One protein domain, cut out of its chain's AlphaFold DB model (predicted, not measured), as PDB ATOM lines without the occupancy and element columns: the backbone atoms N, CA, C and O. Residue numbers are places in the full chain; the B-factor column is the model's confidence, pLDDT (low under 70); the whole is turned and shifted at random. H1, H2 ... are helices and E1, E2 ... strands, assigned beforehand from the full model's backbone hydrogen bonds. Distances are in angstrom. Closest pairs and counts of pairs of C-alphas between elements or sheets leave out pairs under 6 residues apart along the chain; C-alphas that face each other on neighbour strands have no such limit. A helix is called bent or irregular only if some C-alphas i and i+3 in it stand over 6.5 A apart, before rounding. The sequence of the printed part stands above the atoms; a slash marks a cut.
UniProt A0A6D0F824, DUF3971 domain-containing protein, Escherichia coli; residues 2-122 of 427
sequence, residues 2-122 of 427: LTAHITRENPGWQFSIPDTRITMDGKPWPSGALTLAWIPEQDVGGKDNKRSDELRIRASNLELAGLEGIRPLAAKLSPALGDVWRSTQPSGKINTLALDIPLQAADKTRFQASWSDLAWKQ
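Overview. This is residues 2 to 122 of the 427 residues of the protein "DUF3971 domain-containing protein" of Escherichia coli (UniProt A0A6D0F824). A single twisted sheet of six strands side by side bends at one end in E4, E5 and E6, and a small helical hairpin, H1 and H2, sits at that end beside the strands. The printed part has 121 residues with six named strands and two named helices, E1 E2 E3 E4 H1 H2 E5 E6 along the chain, a mixed class. The sheet is antiparallel, in the order E1 E2 E3 E4 E5 E6. The whole is only just loose, close to compact, with a radius of gyration of the C-alphas of 16.7 A and spans of 51 by 34 by 27 A.

Along the chain. E1 is residues 5 to 9, from C-alpha 5 at (133.858, 141.278, 17.140); E2 is 12 to 17 and E3 is 33 to 39. E4, residues 54 to 63, is 25.8 A long, E5, 91 to 102, is 28.8 A, and E6, 110 to 120, is 24.4 A, ending at C-alpha 120 at (134.114, 172.190, 29.811). H1 is residues 64 to 77, 17.7 A, and irregular: C-alphas 69 and 72 are 7.5 A apart. H2 is residues 79 to 88, 14.2 A.

Arrangement. E1 to E4 form a meander, each strand the antiparallel neighbour of the one before. N 7 and O 14 of E1 and E2 are 2.8 A apart, N 36 and O 15 of E3 and E2 2.8 A, N 37 and O 56 of E3 and E4 2.9 A, N 57 and O 99 of E4 and E5 2.9 A, and N 98 and O 112 of E5 and E6 2.7 A, within hydrogen-bond range. E4 bends by 65 degrees at residue 60, E5 by 74 at 95, E6 by 94 at 117. H1 is on the sheet with residues 64 to 68, over none of its strands; the closest C-alphas of H1 and E5, those of Leu 64 and Ser 91, are 5.0 A apart. H1 touches H2 with residues 71 to 76 alone, at a shallow tilt of 27 degrees, opposite ways; the closest C-alphas, of Ala 75 and Gly 82, are 4.0 A apart. H2 is only just not on the sheet, with 4 pairs of C-alphas within 10 A. Each O i to N i+4 pair is within hydrogen-bond range in H2, 5 of 10 in H1.

Size, cuts and confidence. The two C-alphas farthest apart, of Gly 26 and Lys 47, are 55.3 A apart. The printed part has no cut. The links E2 to E3 and E3 to E4 are long. Residues 24 to 25 and 45 to 49 have pLDDT under 70.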
ATOM      1  N   LEU A   2     137.152 149.565  10.380       70.00
ATOM      2  CA  LEU A   2     136.754 149.291  11.759       70.00
ATOM      3  C   LEU A   2     136.501 147.785  11.876       70.00
ATOM      4  O   LEU A   2     135.738 147.245  11.078       70.00
ATOM      5  N   THR A   3     137.140 147.114  12.832       79.06
ATOM      6  CA  THR A   3     136.871 145.696  13.106       79.06
ATOM      7  C   THR A   3     136.064 145.610  14.390       79.06
ATOM      8  O   THR A   3     136.501 146.112  15.422       79.06
ATOM      9  N   ALA A   4     134.882 145.002  14.316       84.12
ATOM     10  CA  ALA A   4     134.044 144.717  15.472       84.12
ATOM     11  C   ALA A   4     133.877 143.202  15.601       84.12
ATOM     12  O   ALA A   4     133.581 142.519  14.619       84.12
ATOM     13  N   HIS A   5     134.061 142.682  16.809       86.19
ATOM     14  CA  HIS A   5     133.858 141.278  17.140       86.19
ATOM     15  C   HIS A   5     132.627 141.141  18.028       86.19
ATOM     16  O   HIS A   5     132.505 141.838  19.036       86.19
ATOM     17  N   ILE A   6     131.733 140.226  17.658       87.56
ATOM     18  CA  ILE A   6     130.582 139.833  18.469       87.56
ATOM     19  C   ILE A   6     130.781 138.378  18.854       87.56
ATOM     20  O   ILE A   6     130.831 137.506  17.986       87.56
ATOM     21  N   THR A   7     130.870 138.124  20.151       88.69
ATOM     22  CA  THR A   7     130.978 136.781  20.711       88.69
ATOM     23  C   THR A   7     129.742 136.517  21.556       88.69
ATOM     24  O   THR A   7     129.361 137.332  22.394       88.69
ATOM     25  N   ARG A   8     129.091 135.375  21.331       86.62
ATOM     26  CA  ARG A   8     128.003 134.891  22.181       86.62
ATOM     27  C   ARG A   8     128.594 133.941  23.217       86.62
ATOM     28  O   ARG A   8     129.156 132.916  22.848       86.62
ATOM     29  N   GLU A   9     128.437 134.266  24.489       78.00
ATOM     30  CA  GLU A   9     128.899 133.467  25.625       78.00
ATOM     31  C   GLU A   9     127.673 132.987  26.404       78.00
ATOM     32  O   GLU A   9     127.363 133.534  27.450       78.00
ATOM     33  N   ASN A  10     126.913 132.025  25.859       73.38
ATOM     34  CA  ASN A  10     125.606 131.616  26.400       73.38
ATOM     35  C   ASN A  10     125.591 131.479  27.942       73.38
ATOM     36  O   ASN A  10     126.369 130.680  28.463       73.38
ATOM     37  N   PRO A  11     124.671 132.163  28.660       80.19
ATOM     38  CA  PRO A  11     123.594 133.019  28.134       80.19
ATOM     39  C   PRO A  11     124.011 134.411  27.613       80.19
ATOM     40  O   PRO A  11     123.245 134.996  26.861       80.19
ATOM     41  N   GLY A  12     125.182 134.928  27.974       89.88
ATOM     42  CA  GLY A  12     125.687 136.277  27.701       89.88
ATOM     43  C   GLY A  12     126.160 136.593  26.278       89.88
ATOM     44  O   GLY A  12     126.160 135.762  25.363       89.88
ATOM     45  N   TRP A  13     126.600 137.838  26.098       93.19
ATOM     46  CA  TRP A  13     127.224 138.315  24.864       93.19
ATOM     47  C   TRP A  13     128.288 139.377  25.143       93.19
ATOM     48  O   TRP A  13     128.212 140.119  26.121       93.19
ATOM     49  N   GLN A  14     129.251 139.482  24.231       93.50
ATOM     50  CA  GLN A  14     130.270 140.520  24.207       93.50
ATOM     51  C   GLN A  14     130.375 141.120  22.803       93.50
ATOM     52  O   GLN A  14     130.518 140.410  21.810       93.50
ATOM     53  N   PHE A  15     130.348 142.443  22.734       92.38
ATOM     54  CA  PHE A  15     130.676 143.257  21.576       92.38
ATOM     55  C   PHE A  15     131.994 143.979  21.863       92.38
ATOM     56  O   PHE A  15     132.110 144.663  22.875       92.38
ATOM     57  N   SER A  16     132.991 143.841  20.994       91.00
ATOM     58  CA  SER A  16     134.289 144.497  21.174       91.00
ATOM     59  C   SER A  16     134.793 145.128  19.884       91.00
ATOM     60  O   SER A  16     134.768 144.521  18.815       91.00
ATOM     61  N   ILE A  17     135.272 146.358  20.005       89.00
ATOM     62  CA  ILE A  17     136.034 147.097  19.010       89.00
ATOM     63  C   ILE A  17     137.431 147.254  19.619       89.00
ATOM     64  O   ILE A  17     137.634 148.157  20.432       89.00
ATOM     65  N   PRO A  18     138.385 146.363  19.302       83.56
ATOM     66  CA  PRO A  18     139.716 146.390  19.908       83.56
ATOM     67  C   PRO A  18     140.559 147.585  19.445       83.56
ATOM     68  O   PRO A  18     141.535 147.921  20.106       83.56
ATOM     69  N   ASP A  19     140.193 148.201  18.318       84.56
ATOM     70  CA  ASP A  19     140.870 149.371  17.765       84.56
ATOM     71  C   ASP A  19     139.857 150.307  17.078       84.56
ATOM     72  O   ASP A  19     139.351 150.025  15.983       84.56
ATOM     73  N   THR A  20     139.529 151.427  17.727       74.69
ATOM     74  CA  THR A  20     138.605 152.453  17.229       74.69
ATOM     75  C   THR A  20     139.283 153.346  16.184       74.69
ATOM     76  O   THR A  20     139.397 154.553  16.363       74.69
ATOM     77  N   ARG A  21     139.705 152.788  15.040       70.81
ATOM     78  CA  ARG A  21     140.144 153.581  13.866       70.81
ATOM     79  C   ARG A  21     138.949 154.164  13.117       70.81
ATOM     80  O   ARG A  21     138.685 153.808  11.965       70.81
ATOM     81  N   ILE A  22     138.175 154.996  13.803       72.38
ATOM     82  CA  ILE A  22     136.994 155.642  13.236       72.38
ATOM     83  C   ILE A  22     137.431 156.951  12.584       72.38
ATOM     84  O   ILE A  22     138.257 157.682  13.119       72.38
ATOM     85  N   THR A  23     136.877 157.250  11.416       70.00
ATOM     86  CA  THR A  23     136.963 158.578  10.810       70.00
ATOM     87  C   THR A  23     135.565 159.174  10.861       70.00
ATOM     88  O   THR A  23     134.651 158.614  10.258       70.00
ATOM     89  N   MET A  24     135.384 160.265  11.604       69.56
ATOM     90  CA  MET A  24     134.130 161.027  11.633       69.56
ATOM     91  C   MET A  24     134.371 162.367  10.942       69.56
ATOM     92  O   MET A  24     135.356 163.041  11.230       69.56
ATOM     93  N   ASP A  25     133.517 162.712   9.976       68.12
ATOM     94  CA  ASP A  25     133.590 163.966   9.213       68.12
ATOM     95  C   ASP A  25     134.984 164.262   8.618       68.12
ATOM     96  O   ASP A  25     135.473 165.391   8.620       68.12
ATOM     97  N   GLY A  26     135.662 163.215   8.132       70.19
ATOM     98  CA  GLY A  26     136.997 163.311   7.526       70.19
ATOM     99  C   GLY A  26     138.159 163.453   8.518       70.19
ATOM    100  O   GLY A  26     139.309 163.485   8.083       70.19
ATOM    101  N   LYS A  27     137.900 163.488   9.832       70.25
ATOM    102  CA  LYS A  27     138.936 163.532  10.873       70.25
ATOM    103  C   LYS A  27     139.148 162.146  11.496       70.25
ATOM    104  O   LYS A  27     138.172 161.514  11.910       70.25
ATOM    105  N   PRO A  28     140.393 161.640  11.555       71.50
ATOM    106  CA  PRO A  28     140.684 160.394  12.250       71.50
ATOM    107  C   PRO A  28     140.517 160.588  13.762       71.50
ATOM    108  O   PRO A  28     141.038 161.543  14.330       71.50
ATOM    109  N   TRP A  29     139.792 159.677  14.403       72.62
ATOM    110  CA  TRP A  29     139.662 159.584  15.857       72.62
ATOM    111  C   TRP A  29     140.816 158.733  16.428       72.62
ATOM    112  O   TRP A  29     141.323 157.863  15.706       72.62
ATOM    113  N   PRO A  30     141.274 158.943  17.680       74.50
ATOM    114  CA  PRO A  30     142.362 158.160  18.249       74.50
ATOM    115  C   PRO A  30     142.053 156.666  18.306       74.50
ATOM    116  O   PRO A  30     140.921 156.241  18.542       74.50
ATOM    117  N   SER A  31     143.108 155.865  18.141       83.44
ATOM    118  CA  SER A  31     143.060 154.413  18.321       83.44
ATOM    119  C   SER A  31     142.841 154.080  19.795       83.44
ATOM    120  O   SER A  31     143.754 154.178  20.612       83.44
ATOM    121  N   GLY A  32     141.612 153.737  20.145       87.38
ATOM    122  CA  GLY A  32     141.202 153.266  21.458       87.38
ATOM    123  C   GLY A  32     140.536 151.903  21.369       87.38
ATOM    124  O   GLY A  32     140.554 151.252  20.330       87.38
ATOM    125  N   ALA A  33     139.920 151.475  22.460       90.56
ATOM    126  CA  ALA A  33     139.139 150.246  22.484       90.56
ATOM    127  C   ALA A  33     137.790 150.503  23.143       90.56
ATOM    128  O   ALA A  33     137.700 151.315  24.063       90.56
ATOM    129  N   LEU A  34     136.761 149.789  22.694       91.50
ATOM    130  CA  LEU A  34     135.436 149.777  23.302       91.50
ATOM    131  C   LEU A  34     134.939 148.338  23.395       91.50
ATOM    132  O   LEU A  34     134.807 147.665  22.378       91.50
ATOM    133  N   THR A  35     134.593 147.894  24.594       93.75
ATOM    134  CA  THR A  35     133.955 146.604  24.839       93.75
ATOM    135  C   THR A  35     132.674 146.818  25.630       93.75
ATOM    136  O   THR A  35     132.671 147.479  26.669       93.75
ATOM    137  N   LEU A  36     131.586 146.241  25.135       94.25
ATOM    138  CA  LEU A  36     130.300 146.135  25.805       94.25
ATOM    139  C   LEU A  36     130.031 144.651  26.026       94.25
ATOM    140  O   LEU A  36     130.103 143.875  25.078       94.25
ATOM    141  N   ALA A  37     129.726 144.242  27.247       94.81
ATOM    142  CA  ALA A  37     129.363 142.863  27.535       94.81
ATOM    143  C   ALA A  37     128.141 142.823  28.441       94.81
ATOM    144  O   ALA A  37     128.070 143.571  29.411       94.81
ATOM    145  N   TRP A  38     127.199 141.937  28.146       94.69
ATOM    146  CA  TRP A  38     126.136 141.590  29.076       94.69
ATOM    147  C   TRP A  38     126.464 140.244  29.700       94.69
ATOM    148  O   TRP A  38     126.594 139.229  29.007       94.69
ATOM    149  N   ILE A  39     126.616 140.264  31.019       92.19
ATOM    150  CA  ILE A  39     126.842 139.086  31.838       92.19
ATOM    151  C   ILE A  39     125.489 138.691  32.431       92.19
ATOM    152  O   ILE A  39     124.895 139.503  33.139       92.19
ATOM    153  N   PRO A  40     124.984 137.482  32.153       90.56
ATOM    154  CA  PRO A  40     123.690 137.047  32.653       90.56
ATOM    155  C   PRO A  40     123.715 136.851  34.168       90.56
ATOM    156  O   PRO A  40     124.781 136.759  34.780       90.56
ATOM    157  N   GLU A  41     122.523 136.758  34.750       87.50
ATOM    158  CA  GLU A  41     122.319 136.463  36.166       87.50
ATOM    159  C   GLU A  41     123.091 135.199  36.571       87.50
ATOM    160  O   GLU A  41     123.108 134.202  35.841       87.50
ATOM    161  N   GLN A  42     123.752 135.256  37.727       81.88
ATOM    162  CA  GLN A  42     124.544 134.147  38.256       81.88
ATOM    163  C   GLN A  42     123.982 133.695  39.599       81.88
ATOM    164  O   GLN A  42     123.764 134.523  40.487       81.88
ATOM    165  N   ASP A  43     123.827 132.384  39.776       79.19
ATOM    166  CA  ASP A  43     123.567 131.805  41.091       79.19
ATOM    167  C   ASP A  43     124.837 131.930  41.940       79.19
ATOM    168  O   ASP A  43     125.840 131.241  41.727       79.19
ATOM    169  N   VAL A  44     124.810 132.855  42.894       70.88
ATOM    170  CA  VAL A  44     125.889 133.059  43.862       70.88
ATOM    171  C   VAL A  44     125.394 132.521  45.198       70.88
ATOM    172  O   VAL A  44     124.480 133.081  45.796       70.88
ATOM    173  N   GLY A  45     125.928 131.381  45.644       58.94
ATOM    174  CA  GLY A  45     125.454 130.725  46.868       58.94
ATOM    175  C   GLY A  45     125.409 131.686  48.066       58.94
ATOM    176  O   GLY A  45     126.386 132.379  48.343       58.94
ATOM    177  N   GLY A  46     124.272 131.748  48.769       57.03
ATOM    178  CA  GLY A  46     124.047 132.670  49.891       57.03
ATOM    179  C   GLY A  46     122.558 132.966  50.117       57.03
ATOM    180  O   GLY A  46     121.716 132.526  49.354       57.03
ATOM    181  N   LYS A  47     122.191 133.717  51.165       52.47
ATOM    182  CA  LYS A  47     120.769 133.933  51.531       52.47
ATOM    183  C   LYS A  47     119.915 134.602  50.436       52.47
ATOM    184  O   LYS A  47     118.720 134.332  50.395       52.47
ATOM    185  N   ASP A  48     120.536 135.378  49.544       59.00
ATOM    186  CA  ASP A  48     119.872 136.074  48.429       59.00
ATOM    187  C   ASP A  48     120.091 135.410  47.053       59.00
ATOM    188  O   ASP A  48     119.583 135.918  46.063       59.00
ATOM    189  N   ASN A  49     120.805 134.269  47.004       64.75
ATOM    190  CA  ASN A  49     121.001 133.270  45.928       64.75
ATOM    191  C   ASN A  49     121.199 133.701  44.457       64.75
ATOM    192  O   ASN A  49     121.486 132.839  43.633       64.75
ATOM    193  N   LYS A  50     121.087 134.977  44.090       75.38
ATOM    194  CA  LYS A  50     121.147 135.465  42.712       75.38
ATOM    195  C   LYS A  50     121.870 136.799  42.653       75.38
ATOM    196  O   LYS A  50     121.521 137.757  43.339       75.38
ATOM    197  N   ARG A  51     122.885 136.873  41.799       79.06
ATOM    198  CA  ARG A  51     123.533 138.122  41.416       79.06
ATOM    199  C   ARG A  51     122.879 138.608  40.133       79.06
ATOM    200  O   ARG A  51     122.956 137.894  39.138       79.06
ATOM    201  N   SER A  52     122.306 139.816  40.173       86.69
ATOM    202  CA  SER A  52     121.759 140.511  38.999       86.69
ATOM    203  C   SER A  52     122.677 140.361  37.795       86.69
ATOM    204  O   SER A  52     123.904 140.456  37.915       86.69
ATOM    205  N   ASP A  53     122.062 140.211  36.631       91.19
ATOM    206  CA  ASP A  53     122.744 140.400  35.365       91.19
ATOM    207  C   ASP A  53     123.382 141.799  35.291       91.19
ATOM    208  O   ASP A  53     122.925 142.759  35.920       91.19
ATOM    209  N   GLU A  54     124.504 141.894  34.584       93.31
ATOM    210  CA  GLU A  54     125.426 143.024  34.654       93.31
ATOM    211  C   GLU A  54     125.827 143.468  33.246       93.31
ATOM    212  O   GLU A  54     126.381 142.692  32.465       93.31
ATOM    213  N   LEU A  55     125.585 144.739  32.926       95.38
ATOM    214  CA  LEU A  55     126.143 145.377  31.741       95.38
ATOM    215  C   LEU A  55     127.529 145.930  32.079       95.38
ATOM    216  O   LEU A  55     127.678 146.806  32.932       95.38
ATOM    217  N   ARG A  56     128.549 145.434  31.383       96.50
ATOM    218  CA  ARG A  56     129.929 145.903  31.485       96.50
ATOM    219  C   ARG A  56     130.286 146.767  30.298       96.50
ATOM    220  O   ARG A  56     130.158 146.349  29.150       96.50
ATOM    221  N   ILE A  57     130.808 147.947  30.592       96.25
ATOM    222  CA  ILE A  57     131.359 148.871  29.606       96.25
ATOM    223  C   ILE A  57     132.840 149.020  29.915       96.25
ATOM    224  O   ILE A  57     133.222 149.269  31.061       96.25
ATOM    225  N   ARG A  58     133.686 148.838  28.908       96.56
ATOM    226  CA  ARG A  58     135.118 149.127  28.967       96.56
ATOM    227  C   ARG A  58     135.462 150.011  27.791       96.56
ATOM    228  O   ARG A  58     135.146 149.660  26.662       96.56
ATOM    229  N   ALA A  59     136.116 151.129  28.044       94.19
ATOM    230  CA  ALA A  59     136.649 151.960  26.990       94.19
ATOM    231  C   ALA A  59     138.026 152.502  27.358       94.19
ATOM    232  O   ALA A  59     138.349 152.671  28.534       94.19
ATOM    233  N   SER A  60     138.846 152.763  26.351       94.00
ATOM    234  CA  SER A  60     140.160 153.372  26.534       94.00
ATOM    235  C   SER A  60     140.466 154.339  25.403       94.00
ATOM    236  O   SER A  60     139.987 154.147  24.286       94.00
ATOM    237  N   ASN A  61     141.268 155.358  25.711       91.62
ATOM    238  CA  ASN A  61     141.724 156.374  24.761       91.62
ATOM    239  C   ASN A  61     140.573 157.048  23.977       91.62
ATOM    240  O   ASN A  61     140.669 157.230  22.765       91.62
ATOM    241  N   LEU A  62     139.480 157.405  24.662       88.56
ATOM    242  CA  LEU A  62     138.356 158.118  24.048       88.56
ATOM    243  C   LEU A  62     138.615 159.626  24.062       88.56
ATOM    244  O   LEU A  62     138.778 160.219  25.128       88.56
ATOM    245  N   GLU A  63     138.592 160.260  22.893       88.38
ATOM    246  CA  GLU A  63     138.679 161.718  22.769       88.38
ATOM    247  C   GLU A  63     137.290 162.328  22.586       88.38
ATOM    248  O   GLU A  63     136.584 162.007  21.625       88.38
ATOM    249  N   LEU A  64     136.893 163.206  23.511       85.31
ATOM    250  CA  LEU A  64     135.522 163.721  23.596       85.31
ATOM    251  C   LEU A  64     135.161 164.648  22.432       85.31
ATOM    252  O   LEU A  64     134.026 164.621  21.964       85.31
ATOM    253  N   ALA A  65     136.136 165.382  21.890       75.06
ATOM    254  CA  ALA A  65     135.925 166.245  20.727       75.06
ATOM    255  C   ALA A  65     135.474 165.462  19.476       75.06
ATOM    256  O   ALA A  65     134.749 165.993  18.636       75.06
ATOM    257  N   GLY A  66     135.861 164.186  19.360       71.31
ATOM    258  CA  GLY A  66     135.437 163.309  18.265       71.31
ATOM    259  C   GLY A  66     133.997 162.799  18.388       71.31
ATOM    260  O   GLY A  66     133.468 162.241  17.432       71.31
ATOM    261  N   LEU A  67     133.345 162.996  19.539       73.06
ATOM    262  CA  LEU A  67     131.997 162.489  19.813       73.06
ATOM    263  C   LEU A  67     130.878 163.472  19.428       73.06
ATOM    264  O   LEU A  67     129.701 163.128  19.534       73.06
ATOM    265  N   GLU A  68     131.205 164.660  18.905       71.56
ATOM    266  CA  GLU A  68     130.199 165.619  18.413       71.56
ATOM    267  C   GLU A  68     129.270 165.007  17.350       71.56
ATOM    268  O   GLU A  68     128.063 165.264  17.355       71.56
ATOM    269  N   GLY A  69     129.795 164.129  16.488       71.62
ATOM    270  CA  GLY A  69     129.014 163.460  15.442       71.62
ATOM    271  C   GLY A  69     127.902 162.548  15.978       71.62
ATOM    272  O   GLY A  69     126.875 162.371  15.322       71.62
ATOM    273  N   ILE A  70     128.051 162.009  17.196       73.38
ATOM    274  CA  ILE A  70     127.037 161.150  17.836       73.38
ATOM    275  C   ILE A  70     126.109 161.915  18.789       73.38
ATOM    276  O   ILE A  70     125.180 161.329  19.351       73.38
ATOM    277  N   ARG A  71     126.286 163.234  18.936       75.31
ATOM    278  CA  ARG A  71     125.445 164.090  19.786       75.31
ATOM    279  C   ARG A  71     123.936 163.944  19.520       75.31
ATOM    280  O   ARG A  71     123.184 163.865  20.494       75.31
ATOM    281  N   PRO A  72     123.443 163.851  18.263       79.06
ATOM    282  CA  PRO A  72     122.013 163.651  18.012       79.06
ATOM    283  C   PRO A  72     121.472 162.332  18.584       79.06
ATOM    284  O   PRO A  72     120.300 162.266  18.946       79.06
ATOM    285  N   LEU A  73     122.307 161.289  18.684       77.12
ATOM    286  CA  LEU A  73     121.930 160.016  19.303       77.12
ATOM    287  C   LEU A  73     121.839 160.156  20.823       77.12
ATOM    288  O   LEU A  73     120.852 159.721  21.408       77.12
ATOM    289  N   ALA A  74     122.810 160.826  21.451       75.12
ATOM    290  CA  ALA A  74     122.788 161.087  22.890       75.12
ATOM    291  C   ALA A  74     121.531 161.869  23.311       75.12
ATOM    292  O   ALA A  74     120.857 161.478  24.261       75.12
ATOM    293  N   ALA A  75     121.155 162.902  22.549       78.56
ATOM    294  CA  ALA A  75     119.948 163.691  22.806       78.56
ATOM    295  C   ALA A  75     118.645 162.883  22.647       78.56
ATOM    296  O   ALA A  75     117.673 163.143  23.352       78.56
ATOM    297  N   LYS A  76     118.619 161.894  21.741       82.69
ATOM    298  CA  LYS A  76     117.476 160.977  21.582       82.69
ATOM    299  C   LYS A  76     117.381 159.954  22.714       82.69
ATOM    300  O   LYS A  76     116.273 159.582  23.081       82.69
ATOM    301  N   LEU A  77     118.518 159.495  23.241       80.56
ATOM    302  CA  LEU A  77     118.566 158.562  24.371       80.56
ATOM    303  C   LEU A  77     118.179 159.247  25.685       80.56
ATOM    304  O   LEU A  77     117.461 158.670  26.495       80.56
ATOM    305  N   SER A  78     118.650 160.477  25.896       81.69
ATOM    306  CA  SER A  78     118.300 161.297  27.051       81.69
ATOM    307  C   SER A  78     118.404 162.783  26.696       81.69
ATOM    308  O   SER A  78     119.513 163.285  26.480       81.69
ATOM    309  N   PRO A  79     117.278 163.523  26.686       83.38
ATOM    310  CA  PRO A  79     117.289 164.968  26.462       83.38
ATOM    311  C   PRO A  79     118.207 165.709  27.442       83.38
ATOM    312  O   PRO A  79     118.959 166.589  27.033       83.38
ATOM    313  N   ALA A  80     118.231 165.286  28.711       84.25
ATOM    314  CA  ALA A  80     119.087 165.877  29.740       84.25
ATOM    315  C   ALA A  80     120.584 165.737  29.415       84.25
ATOM    316  O   ALA A  80     121.339 166.694  29.583       84.25
ATOM    317  N   LEU A  81     121.021 164.578  28.904       80.25
ATOM    318  CA  LEU A  81     122.411 164.392  28.469       80.25
ATOM    319  C   LEU A  81     122.739 165.259  27.250       80.25
ATOM    320  O   LEU A  81     123.825 165.832  27.182       80.25
ATOM    321  N   GLY A  82     121.796 165.387  26.313       84.12
ATOM    322  CA  GLY A  82     121.935 166.279  25.161       84.12
ATOM    323  C   GLY A  82     122.095 167.749  25.563       84.12
ATOM    324  O   GLY A  82     122.929 168.454  24.996       84.12
ATOM    325  N   ASP A  83     121.337 168.201  26.562       85.38
ATOM    326  CA  ASP A  83     121.403 169.566  27.094       85.38
ATOM    327  C   ASP A  83     122.720 169.846  27.810       85.38
ATOM    328  O   ASP A  83     123.339 170.885  27.561       85.38
ATOM    329  N   VAL A  84     123.167 168.912  28.655       86.69
ATOM    330  CA  VAL A  84     124.468 168.995  29.324       86.69
ATOM    331  C   VAL A  84     125.569 169.073  28.276       86.69
ATOM    332  O   VAL A  84     126.278 170.068  28.255       86.69
ATOM    333  N   TRP A  85     125.650 168.113  27.350       86.75
ATOM    334  CA  TRP A  85     126.692 168.081  26.317       86.75
ATOM    335  C   TRP A  85     126.742 169.371  25.498       86.75
ATOM    336  O   TRP A  85     127.806 169.938  25.265       86.75
ATOM    337  N   ARG A  86     125.577 169.864  25.066       86.38
ATOM    338  CA  ARG A  86     125.466 171.094  24.273       86.38
ATOM    339  C   ARG A  86     125.933 172.333  25.038       86.38
ATOM    340  O   ARG A  86     126.495 173.238  24.420       86.38
ATOM    341  N   SER A  87     125.675 172.380  26.342       89.56
ATOM    342  CA  SER A  87     126.028 173.519  27.193       89.56
ATOM    343  C   SER A  87     127.492 173.473  27.618       89.56
ATOM    344  O   SER A  87     128.185 174.480  27.529       89.56
ATOM    345  N   THR A  88     127.974 172.300  28.035       91.12
ATOM    346  CA  THR A  88     129.328 172.112  28.559       91.12
ATOM    347  C   THR A  88     130.373 171.956  27.463       91.12
ATOM    348  O   THR A  88     131.522 172.309  27.696       91.12
ATOM    349  N   GLN A  89     129.994 171.473  26.272       91.88
ATOM    350  CA  GLN A  89     130.895 171.242  25.133       91.88
ATOM    351  C   GLN A  89     132.194 170.550  25.576       91.88
ATOM    352  O   GLN A  89     133.276 171.129  25.454       91.88
ATOM    353  N   PRO A  90     132.084 169.353  26.182       92.38
ATOM    354  CA  PRO A  90     133.208 168.733  26.853       92.38
ATOM    355  C   PRO A  90     134.282 168.334  25.839       92.38
ATOM    356  O   PRO A  90     133.994 167.799  24.769       92.38
ATOM    357  N   SER A  91     135.539 168.562  26.198       93.88
ATOM    358  CA  SER A  91     136.705 168.175  25.405       93.88
ATOM    359  C   SER A  91     137.756 167.503  26.289       93.88
ATOM    360  O   SER A  91     137.565 167.384  27.501       93.88
ATOM    361  N   GLY A  92     138.828 167.008  25.673       93.81
ATOM    362  CA  GLY A  92     139.870 166.243  26.349       93.81
ATOM    363  C   GLY A  92     139.718 164.736  26.179       93.81
ATOM    364  O   GLY A  92     139.018 164.248  25.280       93.81
ATOM    365  N   LYS A  93     140.412 163.988  27.039       94.56
ATOM    366  CA  LYS A  93     140.639 162.557  26.855       94.56
ATOM    367  C   LYS A  93     140.224 161.738  28.070       94.56
ATOM    368  O   LYS A  93     140.725 161.939  29.172       94.56
ATOM    369  N   ILE A  94     139.392 160.727  27.843       95.31
ATOM    370  CA  ILE A  94     139.167 159.637  28.793       95.31
ATOM    371  C   ILE A  94     140.189 158.540  28.485       95.31
ATOM    372  O   ILE A  94     140.133 157.875  27.449       95.31
ATOM    373  N   ASN A  95     141.149 158.359  29.388       96.44
ATOM    374  CA  ASN A  95     142.220 157.376  29.244       96.44
ATOM    375  C   ASN A  95     141.688 155.959  29.450       96.44
ATOM    376  O   ASN A  95     141.936 155.087  28.619       96.44
ATOM    377  N   THR A  96     140.912 155.772  30.519       97.12
ATOM    378  CA  THR A  96     140.280 154.505  30.883       97.12
ATOM    379  C   THR A  96     138.875 154.778  31.395       97.12
ATOM    380  O   THR A  96     138.666 155.709  32.168       97.12
ATOM    381  N   LEU A  97     137.925 153.940  30.994       97.44
ATOM    382  CA  LEU A  97     136.574 153.871  31.529       97.44
ATOM    383  C   LEU A  97     136.212 152.403  31.736       97.44
ATOM    384  O   LEU A  97     136.268 151.601  30.807       97.44
ATOM    385  N   ALA A  98     135.798 152.058  32.941       98.12
ATOM    386  CA  ALA A  98     135.206 150.784  33.279       98.12
ATOM    387  C   ALA A  98     133.939 151.043  34.084       98.12
ATOM    388  O   ALA A  98     133.994 151.716  35.108       98.12
ATOM    389  N   LEU A  99     132.812 150.520  33.613       97.75
ATOM    390  CA  LEU A  99     131.527 150.561  34.299       97.75
ATOM    391  C   LEU A  99     130.993 149.138  34.404       97.75
ATOM    392  O   LEU A  99     130.994 148.411  33.409       97.75
ATOM    393  N   ASP A 100     130.529 148.765  35.588       96.75
ATOM    394  CA  ASP A 100     129.780 147.538  35.830       96.75
ATOM    395  C   ASP A 100     128.420 147.930  36.401       96.75
ATOM    396  O   ASP A 100     128.347 148.424  37.528       96.75
ATOM    397  N   ILE A 101     127.362 147.730  35.621       96.38
ATOM    398  CA  ILE A 101     126.002 148.180  35.928       96.38
ATOM    399  C   ILE A 101     125.130 146.943  36.167       96.38
ATOM    400  O   ILE A 101     124.755 146.279  35.197       96.38
ATOM    401  N   PRO A 102     124.795 146.606  37.424       95.06
ATOM    402  CA  PRO A 102     123.789 145.589  37.715       95.06
ATOM    403  C   PRO A 102     122.419 146.080  37.232       95.06
ATOM    404  O   PRO A 102     121.940 147.116  37.690       95.06
ATOM    405  N   LEU A 103     121.784 145.371  36.299       92.06
ATOM    406  CA  LEU A 103     120.565 145.854  35.637       92.06
ATOM    407  C   LEU A 103     119.344 145.883  36.567       92.06
ATOM    408  O   LEU A 103     118.465 146.724  36.389       92.06
ATOM    409  N   GLN A 104     119.320 145.032  37.595       91.81
ATOM    410  CA  GLN A 104     118.281 145.023  38.631       91.81
ATOM    411  C   GLN A 104     118.603 145.965  39.810       91.81
ATOM    412  O   GLN A 104     117.746 146.190  40.658       91.81
ATOM    413  N   ALA A 105     119.824 146.517  39.877       91.12
ATOM    414  CA  ALA A 105     120.295 147.377  40.968       91.12
ATOM    415  C   ALA A 105     121.310 148.414  40.451       91.12
ATOM    416  O   ALA A 105     122.503 148.375  40.764       91.12
ATOM    417  N   ALA A 106     120.846 149.332  39.598       90.62
ATOM    418  CA  ALA A 106     121.706 150.332  38.959       90.62
ATOM    419  C   ALA A 106     122.366 151.294  39.971       90.62
ATOM    420  O   ALA A 106     123.442 151.835  39.709       90.62
ATOM    421  N   ASP A 107     121.776 151.458  41.154       89.31
ATOM    422  CA  ASP A 107     122.335 152.160  42.315       89.31
ATOM    423  C   ASP A 107     123.560 151.452  42.927       89.31
ATOM    424  O   ASP A 107     124.268 152.036  43.739       89.31
ATOM    425  N   LYS A 108     123.861 150.217  42.508       93.06
ATOM    426  CA  LYS A 108     125.071 149.460  42.868       93.06
ATOM    427  C   LYS A 108     126.149 149.498  41.782       93.06
ATOM    428  O   LYS A 108     127.101 148.712  41.826       93.06
ATOM    429  N   THR A 109     126.011 150.393  40.801       96.00
ATOM    430  CA  THR A 109     126.979 150.549  39.708       96.00
ATOM    431  C   THR A 109     128.377 150.803  40.255       96.00
ATOM    432  O   THR A 109     128.572 151.664  41.117       96.00
ATOM    433  N   ARG A 110     129.356 150.067  39.724       97.69
ATOM    434  CA  ARG A 110     130.782 150.240  40.022       97.69
ATOM    435  C   ARG A 110     131.477 150.896  38.847       97.69
ATOM    436  O   ARG A 110     131.151 150.613  37.695       97.69
ATOM    437  N   PHE A 111     132.449 151.744  39.140       97.88
ATOM    438  CA  PHE A 111     133.173 152.488  38.129       97.88
ATOM    439  C   PHE A 111     134.666 152.584  38.443       97.88
ATOM    440  O   PHE A 111     135.100 152.627  39.595       97.88
ATOM    441  N   GLN A 112     135.454 152.663  37.379       98.50
ATOM    442  CA  GLN A 112     136.842 153.090  37.405       98.50
ATOM    443  C   GLN A 112     137.099 153.926  36.156       98.50
ATOM    444  O   GLN A 112     136.851 153.473  35.041       98.50
ATOM    445  N   ALA A 113     137.587 155.144  36.329       98.44
ATOM    446  CA  ALA A 113     137.890 156.039  35.232       98.44
ATOM    447  C   ALA A 113     139.169 156.828  35.494       98.44
ATOM    448  O   ALA A 113     139.518 157.131  36.634       98.44
ATOM    449  N   SER A 114     139.861 157.178  34.420       98.56
ATOM    450  CA  SER A 114     140.945 158.152  34.439       98.56
ATOM    451  C   SER A 114     140.875 159.010  33.189       98.56
ATOM    452  O   SER A 114     140.505 158.539  32.110       98.56
ATOM    453  N   TRP A 115     141.221 160.279  33.331       98.06
ATOM    454  CA  TRP A 115     141.147 161.252  32.252       98.06
ATOM    455  C   TRP A 115     142.309 162.227  32.324       98.06
ATOM    456  O   TRP A 115     142.943 162.414  33.368       98.06
ATOM    457  N   SER A 116     142.577 162.840  31.184       97.31
ATOM    458  CA  SER A 116     143.588 163.866  31.030       97.31
ATOM    459  C   SER A 116     143.003 165.022  30.254       97.31
ATOM    460  O   SER A 116     142.322 164.817  29.246       97.31
ATOM    461  N   ASP A 117     143.329 166.217  30.730       96.75
ATOM    462  CA  ASP A 117     143.081 167.458  30.014       96.75
ATOM    463  C   ASP A 117     141.604 167.657  29.642       96.75
ATOM    464  O   ASP A 117     141.273 168.077  28.536       96.75
ATOM    465  N   LEU A 118     140.693 167.292  30.553       96.62
ATOM    466  CA  LEU A 118     139.282 167.587  30.357       96.62
ATOM    467  C   LEU A 118     139.053 169.089  30.460       96.62
ATOM    468  O   LEU A 118     139.589 169.761  31.345       96.62
ATOM    469  N   ALA A 119     138.194 169.587  29.582       96.31
ATOM    470  CA  ALA A 119     137.709 170.950  29.648       96.31
ATOM    471  C   ALA A 119     136.213 171.001  29.362       96.31
ATOM    472  O   ALA A 119     135.692 170.218  28.561       96.31
ATOM    473  N   TRP A 120     135.528 171.928  30.019       95.25
ATOM    474  CA  TRP A 120     134.114 172.190  29.811       95.25
ATOM    475  C   TRP A 120     133.776 173.653  30.086       95.25
ATOM    476  O   TRP A 120     134.382 174.324  30.922       95.25
ATOM    477  N   LYS A 121     132.751 174.139  29.394       94.88
ATOM    478  CA  LYS A 121     132.116 175.428  29.655       94.88
ATOM    479  C   LYS A 121     131.196 175.329  30.862       94.88
ATOM    480  O   LYS A 121     130.625 174.270  31.131       94.88
ATOM    481  N   GLN A 122     131.034 176.452  31.554       93.50
ATOM    482  CA  GLN A 122     130.134 176.552  32.694       93.50
ATOM    483  C   GLN A 122     128.732 176.058  32.338       93.50
ATOM    484  O   GLN A 122     128.182 176.367  31.279       93.50
TER     485      GLN A 122